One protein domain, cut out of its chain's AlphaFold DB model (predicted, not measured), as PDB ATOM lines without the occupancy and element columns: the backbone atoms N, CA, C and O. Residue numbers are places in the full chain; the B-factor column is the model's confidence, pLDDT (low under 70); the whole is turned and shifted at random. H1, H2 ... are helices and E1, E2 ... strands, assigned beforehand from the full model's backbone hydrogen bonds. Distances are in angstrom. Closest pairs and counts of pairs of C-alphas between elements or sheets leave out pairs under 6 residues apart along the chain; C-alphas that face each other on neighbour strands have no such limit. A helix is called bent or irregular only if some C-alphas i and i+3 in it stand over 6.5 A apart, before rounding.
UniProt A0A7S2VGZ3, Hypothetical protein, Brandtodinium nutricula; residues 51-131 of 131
ATOM      1  N   ARG A  51     168.879 146.893 181.114       96.31
ATOM      2  CA  ARG A  51     168.915 146.868 179.649       96.31
ATOM      3  C   ARG A  51     169.991 147.817 179.132       96.31
ATOM      4  O   ARG A  51     170.302 148.805 179.795       96.31
ATOM      5  N   ALA A  52     170.541 147.521 177.960       96.06
ATOM      6  CA  ALA A  52     171.502 148.379 177.271       96.06
ATOM      7  C   ALA A  52     171.248 148.411 175.763       96.06
ATOM      8  O   ALA A  52     170.731 147.450 175.199       96.06
ATOM      9  N   ILE A  53     171.638 149.516 175.128       96.44
ATOM     10  CA  ILE A  53     171.781 149.616 173.675       96.44
ATOM     11  C   ILE A  53     173.272 149.748 173.379       96.44
ATOM     12  O   ILE A  53     173.937 150.595 173.975       96.44
ATOM     13  N   TYR A  54     173.779 148.923 172.473       95.25
ATOM     14  CA  TYR A  54     175.107 149.066 171.890       95.25
ATOM     15  C   TYR A  54     174.985 149.656 170.490       95.25
ATOM     16  O   TYR A  54     174.105 149.251 169.729       95.25
ATOM     17  N   LEU A  55     175.874 150.598 170.189       95.44
ATOM     18  CA  LEU A  55     176.033 151.228 168.887       95.44
ATOM     19  C   LEU A  55     177.509 151.120 168.506       95.44
ATOM     20  O   LEU A  55     178.371 151.455 169.326       95.44
ATOM     21  N   ASP A  56     177.792 150.680 167.286       93.12
ATOM     22  CA  ASP A  56     179.143 150.740 166.741       93.12
ATOM     23  C   ASP A  56     179.615 152.195 166.622       93.12
ATOM     24  O   ASP A  56     178.833 153.144 166.492       93.12
ATOM     25  N   VAL A  57     180.935 152.374 166.667       91.94
ATOM     26  CA  VAL A  57     181.584 153.696 166.659       91.94
ATOM     27  C   VAL A  57     181.388 154.467 165.349       91.94
ATOM     28  O   VAL A  57     181.609 155.675 165.315       91.94
ATOM     29  N   ASP A  58     180.975 153.786 164.286       94.12
ATOM     30  CA  ASP A  58     180.659 154.335 162.967       94.12
ATOM     31  C   ASP A  58     179.143 154.517 162.737       94.12
ATOM     32  O   ASP A  58     178.708 154.818 161.624       94.12
ATOM     33  N   THR A  59     178.322 154.398 163.787       95.06
ATOM     34  CA  THR A  59     176.866 154.586 163.707       95.06
ATOM     35  C   THR A  59     176.458 156.053 163.890       95.06
ATOM     36  O   THR A  59     176.778 156.689 164.894       95.06
ATOM     37  N   ILE A  60     175.650 156.581 162.961       96.31
ATOM     38  CA  ILE A  60     175.003 157.901 163.078       96.31
ATOM     39  C   ILE A  60     173.529 157.722 163.459       96.31
ATOM     40  O   ILE A  60     172.750 157.113 162.725       96.31
ATOM     41  N   VAL A  61     173.121 158.304 164.589       95.75
ATOM     42  CA  VAL A  61     171.739 158.253 165.087       95.75
ATOM     43  C   VAL A  61     170.916 159.404 164.506       95.75
ATOM     44  O   VAL A  61     171.234 160.569 164.727       95.75
ATOM     45  N   GLN A  62     169.833 159.079 163.795       96.31
ATOM     46  CA  GLN A  62     168.958 160.071 163.143       96.31
ATOM     47  C   GLN A  62     167.577 160.228 163.810       96.31
ATOM     48  O   GLN A  62     166.791 161.078 163.404       96.31
ATOM     49  N   ALA A  63     167.259 159.412 164.820       94.44
ATOM     50  CA  ALA A  63     165.959 159.404 165.495       94.44
ATOM     51  C   ALA A  63     166.092 159.021 166.981       94.44
ATOM     52  O   ALA A  63     167.132 158.528 167.412       94.44
ATOM     53  N   ASP A  64     165.023 159.222 167.763       95.31
ATOM     54  CA  ASP A  64     164.978 158.821 169.175       95.31
ATOM     55  C   ASP A  64     165.122 157.292 169.341       95.31
ATOM     56  O   ASP A  64     164.216 156.504 169.030       95.31
ATOM     57  N   ILE A  65     166.261 156.878 169.902       95.31
ATOM     58  CA  ILE A  65     166.603 155.475 170.176       95.31
ATOM     59  C   ILE A  65     165.821 154.878 171.349       95.31
ATOM     60  O   ILE A  65     165.873 153.669 171.577       95.31
ATOM     61  N   ALA A  66     165.065 155.677 172.105       95.88
ATOM     62  CA  ALA A  66     164.287 155.161 173.223       95.88
ATOM     63  C   ALA A  66     163.186 154.186 172.763       95.88
ATOM     64  O   ALA A  66     162.754 153.329 173.534       95.88
ATOM     65  N   SER A  67     162.756 154.272 171.499       94.56
ATOM     66  CA  SER A  67     161.900 153.265 170.858       94.56
ATOM     67  C   SER A  67     162.556 151.875 170.841       94.56
ATOM     68  O   SER A  67     161.924 150.914 171.284       94.56
ATOM     69  N   LEU A  68     163.838 151.784 170.456       94.69
ATOM     70  CA  LEU A  68     164.643 150.557 170.513       94.69
ATOM     71  C   LEU A  68     164.781 150.055 171.952       94.69
ATOM     72  O   LEU A  68     164.586 148.873 172.218       94.69
ATOM     73  N   TYR A  69     165.027 150.956 172.907       95.50
ATOM     74  CA  TYR A  69     165.141 150.576 174.319       95.50
ATOM     75  C   TYR A  69     163.843 149.976 174.869       95.50
ATOM     76  O   TYR A  69     163.886 149.194 175.811       95.50
ATOM     77  N   ARG A  70     162.674 150.324 174.319       95.50
ATOM     78  CA  ARG A  70     161.356 149.893 174.821       95.50
ATOM     79  C   ARG A  70     160.766 148.684 174.097       95.50
ATOM     80  O   ARG A  70     159.665 148.263 174.452       95.50
ATOM     81  N   ILE A  71     161.459 148.107 173.115       95.38
ATOM     82  CA  ILE A  71     160.945 146.934 172.399       95.38
ATOM     83  C   ILE A  71     160.648 145.784 173.371       95.38
ATOM     84  O   ILE A  71     161.333 145.585 174.383       95.38
ATOM     85  N   LYS A  72     159.599 145.017 173.065       95.31
ATOM     86  CA  LYS A  72     159.273 143.801 173.813       95.31
ATOM     87  C   LYS A  72     160.259 142.713 173.408       95.31
ATOM     88  O   LYS A  72     160.303 142.330 172.245       95.31
ATOM     89  N   MET A  73     161.024 142.216 174.370       95.38
ATOM     90  CA  MET A  73     162.044 141.192 174.148       95.38
ATOM     91  C   MET A  73     161.597 139.874 174.776       95.38
ATOM     92  O   MET A  73     161.039 139.853 175.874       95.38
ATOM     93  N   ARG A  74     161.832 138.770 174.062       92.38
ATOM     94  CA  ARG A  74     161.636 137.400 174.566       92.38
ATOM     95  C   ARG A  74     162.953 136.673 174.827       92.38
ATOM     96  O   ARG A  74     162.931 135.604 175.424       92.38
ATOM     97  N   HIS A  75     164.066 137.256 174.394       92.75
ATOM     98  CA  HIS A  75     165.416 136.710 174.482       92.75
ATOM     99  C   HIS A  75     166.369 137.778 175.032       92.75
ATOM    100  O   HIS A  75     165.994 138.946 175.131       92.75
ATOM    101  N   VAL A  76     167.593 137.373 175.378       95.12
ATOM    102  CA  VAL A  76     168.634 138.255 175.942       95.12
ATOM    103  C   VAL A  76     169.109 139.341 174.973       95.12
ATOM    104  O   VAL A  76     169.609 140.376 175.404       95.12
ATOM    105  N   LEU A  77     168.937 139.119 173.669       94.00
ATOM    106  CA  LEU A  77     169.425 139.978 172.599       94.00
ATOM    107  C   LEU A  77     168.310 140.247 171.589       94.00
ATOM    108  O   LEU A  77     167.573 139.338 171.202       94.00
ATOM    109  N   ALA A  78     168.222 141.492 171.140       94.19
ATOM    110  CA  ALA A  78     167.526 141.871 169.924       94.19
ATOM    111  C   ALA A  78     168.513 142.592 169.001       94.19
ATOM    112  O   ALA A  78     169.287 143.441 169.444       94.19
ATOM    113  N   ALA A  79     168.473 142.232 167.726       92.62
ATOM    114  CA  ALA A  79     169.367 142.721 166.691       92.62
ATOM    115  C   ALA A  79     168.595 142.843 165.375       92.62
ATOM    116  O   ALA A  79     167.531 142.235 165.212       92.62
ATOM    117  N   PHE A  80     169.128 143.621 164.437       89.44
ATOM    118  CA  PHE A  80     168.587 143.651 163.085       89.44
ATOM    119  C   PHE A  80     168.960 142.352 162.366       89.44
ATOM    120  O   PHE A  80     170.139 142.019 162.257       89.44
ATOM    121  N   GLN A  81     167.956 141.614 161.897       84.00
ATOM    122  CA  GLN A  81     168.184 140.448 161.055       84.00
ATOM    123  C   GLN A  81     168.705 140.915 159.701       84.00
ATOM    124  O   GLN A  81     168.045 141.690 159.008       84.00
ATOM    125  N   GLU A  82     169.891 140.446 159.340       75.81
ATOM    126  CA  GLU A  82     170.458 140.717 158.033       75.81
ATOM    127  C   GLU A  82     169.819 139.772 157.012       75.81
ATOM    128  O   GLU A  82     169.558 138.601 157.294       75.81
ATOM    129  N   GLY A  83     169.480 140.303 155.840       63.62
ATOM    130  CA  GLY A  83     168.937 139.493 154.761       63.62
ATOM    131  C   GLY A  83     170.061 138.756 154.041       63.62
ATOM    132  O   GLY A  83     170.691 139.342 153.164       63.62
ATOM    133  N   GLY A  84     170.272 137.481 154.371       61.19
ATOM    134  CA  GLY A  84     171.173 136.580 153.653       61.19
ATOM    135  C   GLY A  84     172.618 136.552 154.166       61.19
ATOM    136  O   GLY A  84     173.015 137.270 155.080       61.19
ATOM    137  N   PHE A  85     173.441 135.743 153.500       60.84
ATOM    138  CA  PHE A  85     174.861 135.499 153.798       60.84
ATOM    139  C   PHE A  85     175.825 136.651 153.426       60.84
ATOM    140  O   PHE A  85     177.038 136.460 153.451       60.84
ATOM    141  N   GLY A  86     175.342 137.854 153.096       60.59
ATOM    142  CA  GLY A  86     176.127 138.918 152.438       60.59
ATOM    143  C   GLY A  86     177.523 139.225 153.026       60.59
ATOM    144  O   GLY A  86     178.497 139.279 152.268       60.59
ATOM    145  N   PRO A  87     177.685 139.389 154.355       63.03
ATOM    146  CA  PRO A  87     179.004 139.590 154.965       63.03
ATOM    147  C   PRO A  87     179.916 138.363 154.849       63.03
ATOM    148  O   PRO A  87     181.126 138.489 154.651       63.03
ATOM    149  N   PHE A  88     179.337 137.169 154.948       68.38
ATOM    150  CA  PHE A  88     180.053 135.908 154.832       68.38
ATOM    151  C   PHE A  88     180.444 135.604 153.386       68.38
ATOM    152  O   PHE A  88     181.541 135.101 153.177       68.38
ATOM    153  N   ASP A  89     179.647 135.995 152.389       71.38
ATOM    154  CA  ASP A  89     180.003 135.851 150.970       71.38
ATOM    155  C   ASP A  89     181.304 136.581 150.638       71.38
ATOM    156  O   ASP A  89     182.143 136.075 149.895       71.38
ATOM    157  N   ASN A  90     181.509 137.772 151.206       71.69
ATOM    158  CA  ASN A  90     182.764 138.502 151.038       71.69
ATOM    159  C   ASN A  90     183.928 137.788 151.733       71.69
ATOM    160  O   ASN A  90     185.008 137.684 151.151       71.69
ATOM    161  N   CYS A  91     183.711 137.240 152.931       71.69
ATOM    162  CA  CYS A  91     184.712 136.414 153.609       71.69
ATOM    163  C   CYS A  91     185.067 135.158 152.799       71.69
ATOM    164  O   CYS A  91     186.246 134.839 152.680       71.69
ATOM    165  N   ILE A  92     184.080 134.486 152.203       77.00
ATOM    166  CA  ILE A  92     184.268 133.297 151.361       77.00
ATOM    167  C   ILE A  92     185.011 133.667 150.073       77.00
ATOM    168  O   ILE A  92     185.944 132.975 149.682       77.00
ATOM    169  N   LYS A  93     184.676 134.795 149.435       78.75
ATOM    170  CA  LYS A  93     185.405 135.288 148.252       78.75
ATOM    171  C   LYS A  93     186.868 135.604 148.554       78.75
ATOM    172  O   LYS A  93     187.730 135.331 147.724       78.75
ATOM    173  N   LEU A  94     187.146 136.192 149.717       78.31
ATOM    174  CA  LEU A  94     188.508 136.521 150.152       78.31
ATOM    175  C   LEU A  94     189.281 135.286 150.631       78.31
ATOM    176  O   LEU A  94     190.499 135.228 150.475       78.31
ATOM    177  N   ASN A  95     188.584 134.304 151.201       77.75
ATOM    178  CA  ASN A  95     189.155 133.049 151.662       77.75
ATOM    179  C   ASN A  95     188.157 131.889 151.470       77.75
ATOM    180  O   ASN A  95     187.370 131.605 152.379       77.75
ATOM    181  N   PRO A  96     188.218 131.166 150.336       83.81
ATOM    182  CA  PRO A  96     187.287 130.076 150.036       83.81
ATOM    183  C   PRO A  96     187.278 128.945 151.071       83.81
ATOM    184  O   PRO A  96     186.265 128.275 151.247       83.81
ATOM    185  N   ALA A  97     188.365 128.759 151.831       82.75
ATOM    186  CA  ALA A  97     188.412 127.774 152.915       82.75
ATOM    187  C   ALA A  97     187.419 128.077 154.057       82.75
ATOM    188  O   ALA A  97     187.148 127.206 154.882       82.75
ATOM    189  N   MET A  98     186.866 129.295 154.106       77.88
ATOM    190  CA  MET A  98     185.865 129.696 155.091       77.88
ATOM    191  C   MET A  98     184.439 129.262 154.749       77.88
ATOM    192  O   MET A  98     183.583 129.353 155.624       77.88
ATOM    193  N   GLU A  99     184.166 128.754 153.545       80.38
ATOM    194  CA  GLU A  99     182.814 128.359 153.127       80.38
ATOM    195  C   GLU A  99     182.184 127.335 154.079       80.38
ATOM    196  O   GLU A  99     181.163 127.618 154.706       80.38
ATOM    197  N   ALA A 100     182.821 126.177 154.274       79.94
ATOM    198  CA  ALA A 100     182.271 125.133 155.137       79.94
ATOM    199  C   ALA A 100     182.145 125.564 156.619       79.94
ATOM    200  O   ALA A 100     181.073 125.355 157.194       79.94
ATOM    201  N   PRO A 101     183.155 126.206 157.250       77.25
ATOM    202  CA  PRO A 101     183.010 126.725 158.609       77.25
ATOM    203  C   PRO A 101     181.896 127.765 158.757       77.25
ATOM    204  O   PRO A 101     181.155 127.707 159.734       77.25
ATOM    205  N   LEU A 102     181.752 128.697 157.806       73.94
ATOM    206  CA  LEU A 102     180.728 129.745 157.863       73.94
ATOM    207  C   LEU A 102     179.325 129.183 157.622       73.94
ATOM    208  O   LEU A 102     178.392 129.564 158.327       73.94
ATOM    209  N   HIS A 103     179.173 128.219 156.715       74.25
ATOM    210  CA  HIS A 103     177.915 127.485 156.562       74.25
ATOM    211  C   HIS A 103     177.534 126.710 157.831       74.25
ATOM    212  O   HIS A 103     176.361 126.696 158.197       74.25
ATOM    213  N   ALA A 104     178.514 126.140 158.538       72.38
ATOM    214  CA  ALA A 104     178.304 125.419 159.792       72.38
ATOM    215  C   ALA A 104     177.994 126.315 161.008       72.38
ATOM    216  O   ALA A 104     177.714 125.791 162.083       72.38
ATOM    217  N   VAL A 105     178.045 127.645 160.890       69.88
ATOM    218  CA  VAL A 105     177.680 128.568 161.988       69.88
ATOM    219  C   VAL A 105     176.635 129.615 161.594       69.88
ATOM    220  O   VAL A 105     176.071 130.256 162.476       69.88
ATOM    221  N   GLY A 106     176.373 129.793 160.298       63.91
ATOM    222  CA  GLY A 106     175.415 130.758 159.753       63.91
ATOM    223  C   GLY A 106     174.101 130.124 159.285       63.91
ATOM    224  O   GLY A 106     173.641 129.113 159.821       63.91
ATOM    225  N   GLU A 107     173.501 130.694 158.234       58.75
ATOM    226  CA  GLU A 107     172.181 130.268 157.732       58.75
ATOM    227  C   GLU A 107     172.174 128.837 157.164       58.75
ATOM    228  O   GLU A 107     171.108 128.237 157.050       58.75
ATOM    229  N   GLY A 108     173.345 128.243 156.887       57.81
ATOM    230  CA  GLY A 108     173.479 126.823 156.531       57.81
ATOM    231  C   GLY A 108     172.983 125.873 157.630       57.81
ATOM    232  O   GLY A 108     172.562 124.760 157.328       57.81
ATOM    233  N   ASN A 109     172.927 126.352 158.876       57.44
ATOM    234  CA  ASN A 109     172.323 125.666 160.020       57.44
ATOM    235  C   ASN A 109     170.937 126.219 160.403       57.44
ATOM    236  O   ASN A 109     170.433 125.927 161.486       57.44
ATOM    237  N   GLY A 110     170.312 127.031 159.545       62.62
ATOM    238  CA  GLY A 110     168.990 127.614 159.790       62.62
ATOM    239  C   GLY A 110     168.976 128.785 160.780       62.62
ATOM    240  O   GLY A 110     167.896 129.226 161.172       62.62
ATOM    241  N   PHE A 111     170.143 129.306 161.177       64.69
ATOM    242  CA  PHE A 111     170.240 130.509 162.001       64.69
ATOM    243  C   PHE A 111     170.417 131.740 161.109       64.69
ATOM    244  O   PHE A 111     171.454 131.854 160.454       64.69
ATOM    245  N   PRO A 112     169.435 132.657 161.055       68.81
ATOM    246  CA  PRO A 112     169.586 133.865 160.262       68.81
ATOM    247  C   PRO A 112     170.728 134.720 160.816       68.81
ATOM    248  O   PRO A 112     170.888 134.846 162.033       68.81
ATOM    249  N   GLY A 113     171.523 135.305 159.920       74.81
ATOM    250  CA  GLY A 113     172.544 136.272 160.300       74.81
ATOM    251  C   GLY A 113     171.912 137.520 160.921       74.81
ATOM    252  O   GLY A 113     170.819 137.947 160.541       74.81
ATOM    253  N   PHE A 114     172.605 138.128 161.879       82.75
ATOM    254  CA  PHE A 114     172.203 139.411 162.446       82.75
ATOM    255  C   PHE A 114     173.342 140.406 162.302       82.75
ATOM    256  O   PHE A 114     174.499 140.080 162.586       82.75
ATOM    257  N   ASN A 115     172.998 141.639 161.944       86.38
ATOM    258  CA  ASN A 115     173.938 142.737 162.052       86.38
ATOM    259  C   ASN A 115     174.226 143.002 163.538       86.38
ATOM    260  O   ASN A 115     173.310 143.057 164.362       86.38
ATOM    261  N   ASN A 116     175.503 143.164 163.879       88.56
ATOM    262  CA  ASN A 116     175.956 143.329 165.257       88.56
ATOM    263  C   ASN A 116     176.362 144.766 165.623       88.56
ATOM    264  O   ASN A 116     176.884 144.967 166.721       88.56
ATOM    265  N   GLY A 117     176.091 145.744 164.752       92.38
ATOM    266  CA  GLY A 117     176.437 147.147 164.983       92.38
ATOM    267  C   GLY A 117     175.397 147.931 165.779       92.38
ATOM    268  O   GLY A 117     175.729 148.924 166.420       92.38
ATOM    269  N   VAL A 118     174.145 147.464 165.817       94.62
ATOM    270  CA  VAL A 118     173.107 147.993 166.715       94.62
ATOM    271  C   VAL A 118     172.431 146.842 167.441       94.62
ATOM    272  O   VAL A 118     171.714 146.043 166.838       94.62
ATOM    273  N   LEU A 119     172.641 146.771 168.755       95.62
ATOM    274  CA  LEU A 119     172.162 145.671 169.593       95.62
ATOM    275  C   LEU A 119     171.384 146.203 170.794       95.62
ATOM    276  O   LEU A 119     171.776 147.198 171.405       95.62
ATOM    277  N   VAL A 120     170.314 145.509 171.179       96.94
ATOM    278  CA  VAL A 120     169.588 145.752 172.433       96.94
ATOM    279  C   VAL A 120     169.731 144.528 173.326       96.94
ATOM    280  O   VAL A 120     169.378 143.420 172.927       96.94
ATOM    281  N   PHE A 121     170.227 144.731 174.543       97.06
ATOM    282  CA  PHE A 121     170.494 143.673 175.510       97.06
ATOM    283  C   PHE A 121     169.524 143.731 176.684       97.06
ATOM    284  O   PHE A 121     169.423 144.764 177.341       97.06
ATOM    285  N   ASP A 122     168.876 142.614 176.999       96.94
ATOM    286  CA  ASP A 122     168.161 142.399 178.258       96.94
ATOM    287  C   ASP A 122     169.151 141.841 179.293       96.94
ATOM    288  O   ASP A 122     169.389 140.637 179.377       96.94
ATOM    289  N   LEU A 123     169.802 142.747 180.028       96.56
ATOM    290  CA  LEU A 123     170.874 142.416 180.974       96.56
ATOM    291  C   LEU A 123     170.344 141.697 182.210       96.56
ATOM    292  O   LEU A 123     171.059 140.895 182.803       96.56
ATOM    293  N   GLU A 124     169.113 142.009 182.616       95.25
ATOM    294  CA  GLU A 124     168.457 141.321 183.724       95.25
ATOM    295  C   GLU A 124     168.263 139.844 183.387       95.25
ATOM    296  O   GLU A 124     168.751 138.991 184.129       95.25
ATOM    297  N   ARG A 125     167.649 139.549 182.234       95.50
ATOM    298  CA  ARG A 125     167.483 138.170 181.765       95.50
ATOM    299  C   ARG A 125     168.824 137.474 181.552       95.50
ATOM    300  O   ARG A 125     168.993 136.328 181.944       95.50
ATOM    301  N   TRP A 126     169.794 138.158 180.947       95.06
ATOM    302  CA  TRP A 126     171.100 137.547 180.695       95.06
ATOM    303  C   TRP A 126     171.770 137.100 182.000       95.06
ATOM    304  O   TRP A 126     172.252 135.976 182.095       95.06
ATOM    305  N   ARG A 127     171.746 137.940 183.042       94.25
ATOM    306  CA  ARG A 127     172.313 137.571 184.346       94.25
ATOM    307  C   ARG A 127     171.504 136.479 185.052       94.25
ATOM    308  O   ARG A 127     172.109 135.660 185.731       94.25
ATOM    309  N   SER A 128     170.175 136.437 184.893       91.31
ATOM    310  CA  SER A 128     169.360 135.362 185.482       91.31
ATOM    311  C   SER A 128     169.610 134.010 184.826       91.31
ATOM    312  O   SER A 128     169.675 133.011 185.527       91.31
ATOM    313  N   ASP A 129     169.803 133.982 183.506       85.38
ATOM    314  CA  ASP A 129     170.016 132.749 182.736       85.38
ATOM    315  C   ASP A 129     171.407 132.122 182.983       85.38
ATOM    316  O   ASP A 129     171.670 131.006 182.541       85.38
ATOM    317  N   GLN A 130     172.312 132.830 183.673       64.75
ATOM    318  CA  GLN A 130     173.627 132.325 184.092       64.75
ATOM    319  C   GLN A 130     173.639 131.684 185.492       64.75
ATOM    320  O   GLN A 130     174.690 131.190 185.907       64.75
ATOM    321  N   THR A 131     172.514 131.712 186.215       48.16
ATOM    322  CA  THR A 131     172.373 131.117 187.561       48.16
ATOM    323  C   THR A 131     171.647 129.783 187.478       48.16
ATOM    324  O   THR A 131     172.030 128.867 188.238       48.16
TER     325      THR A 131
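This is residues 51 to 131 of the 131 residues of the protein "Hypothetical protein" of Brandtodinium nutricula (UniProt A0A7S2VGZ3). The model shows two lobes: a small sheet of three strands, with the short helices H1 and H4 at its borders, and a helical hairpin, H2 and H3, set off from the sheet. Residues 82 to 85 lead out to the hairpin, and residues 104 to 113 lead back into the bent strand E3, which lies in the middle of the sheet. The printed part has 81 residues with four named helices and three named strands, in the order E1, H1, E2, H2, H3, E3, H4; the sheet's order is E1, E3, E2, antiparallel throughout. The class is mixed, helices and strands. The whole is loose, with a radius of gyration of the C-alphas of 15.4 A, and flat, spanning 40 by 37 by 19 A.

Find C-alpha 51 at (168.915, 146.868, 179.649); from there E1 runs through residues 51 to 55, 13.6 A. H1 follows at residues 66 to 69, and E2 at residues 77 to 81, 11.6 A long. At C-alpha 86, (176.127, 138.918, 152.438), H2 begins and runs 12.8 A to residue 94. H3, residues 96 to 103, measures 11.7 A and is irregular: C-alphas 97 and 100 are 7.0 A apart. E3, residues 114 to 122, spans 16.6 A and bends by 101 degrees at residue 117. H4, residues 123 to 128, ends at C-alpha 128, (169.360, 135.362, 185.482).

Begin at the edge strand E1: it is antiparallel to the inner strand E3 at 159 degrees, with N 54 and O 119 at 2.9 A. On E3's other side look for E2, antiparallel at 154 degrees, with N 115 and O 80 at 2.9 A. E1, H1 and E2 form a split strand-helix-strand unit, two strands running the same way with E3 between them, and its crossover is left-handed. H1 only grazes the sheet; its closest C-alphas to E1 are those of Tyr 69 and Ile 53, 6.7 A apart. H4 only grazes it too, with Leu 123 and Arg 51 the closest C-alphas to E1 at 5.0 A. H2 and H3 are not on the sheet; they touch as a helical hairpin, closest at the C-alphas of Ile 92 and Met 98, 5.4 A, opposite ways at a shallow tilt of 30 degrees. In H4 every O i to N i+4 pair is within hydrogen-bond range, in H2 4 of 5 and in H3 2 of 4; H1 is too short for such a pair.

The C-alphas farthest apart are those of Asp 64 and Ala 97, 42.2 A. The printed part has no cut, and no link is long. Look for low pLDDT, under 70, at residues 83 to 88, 105 to 112 and 130 to 131.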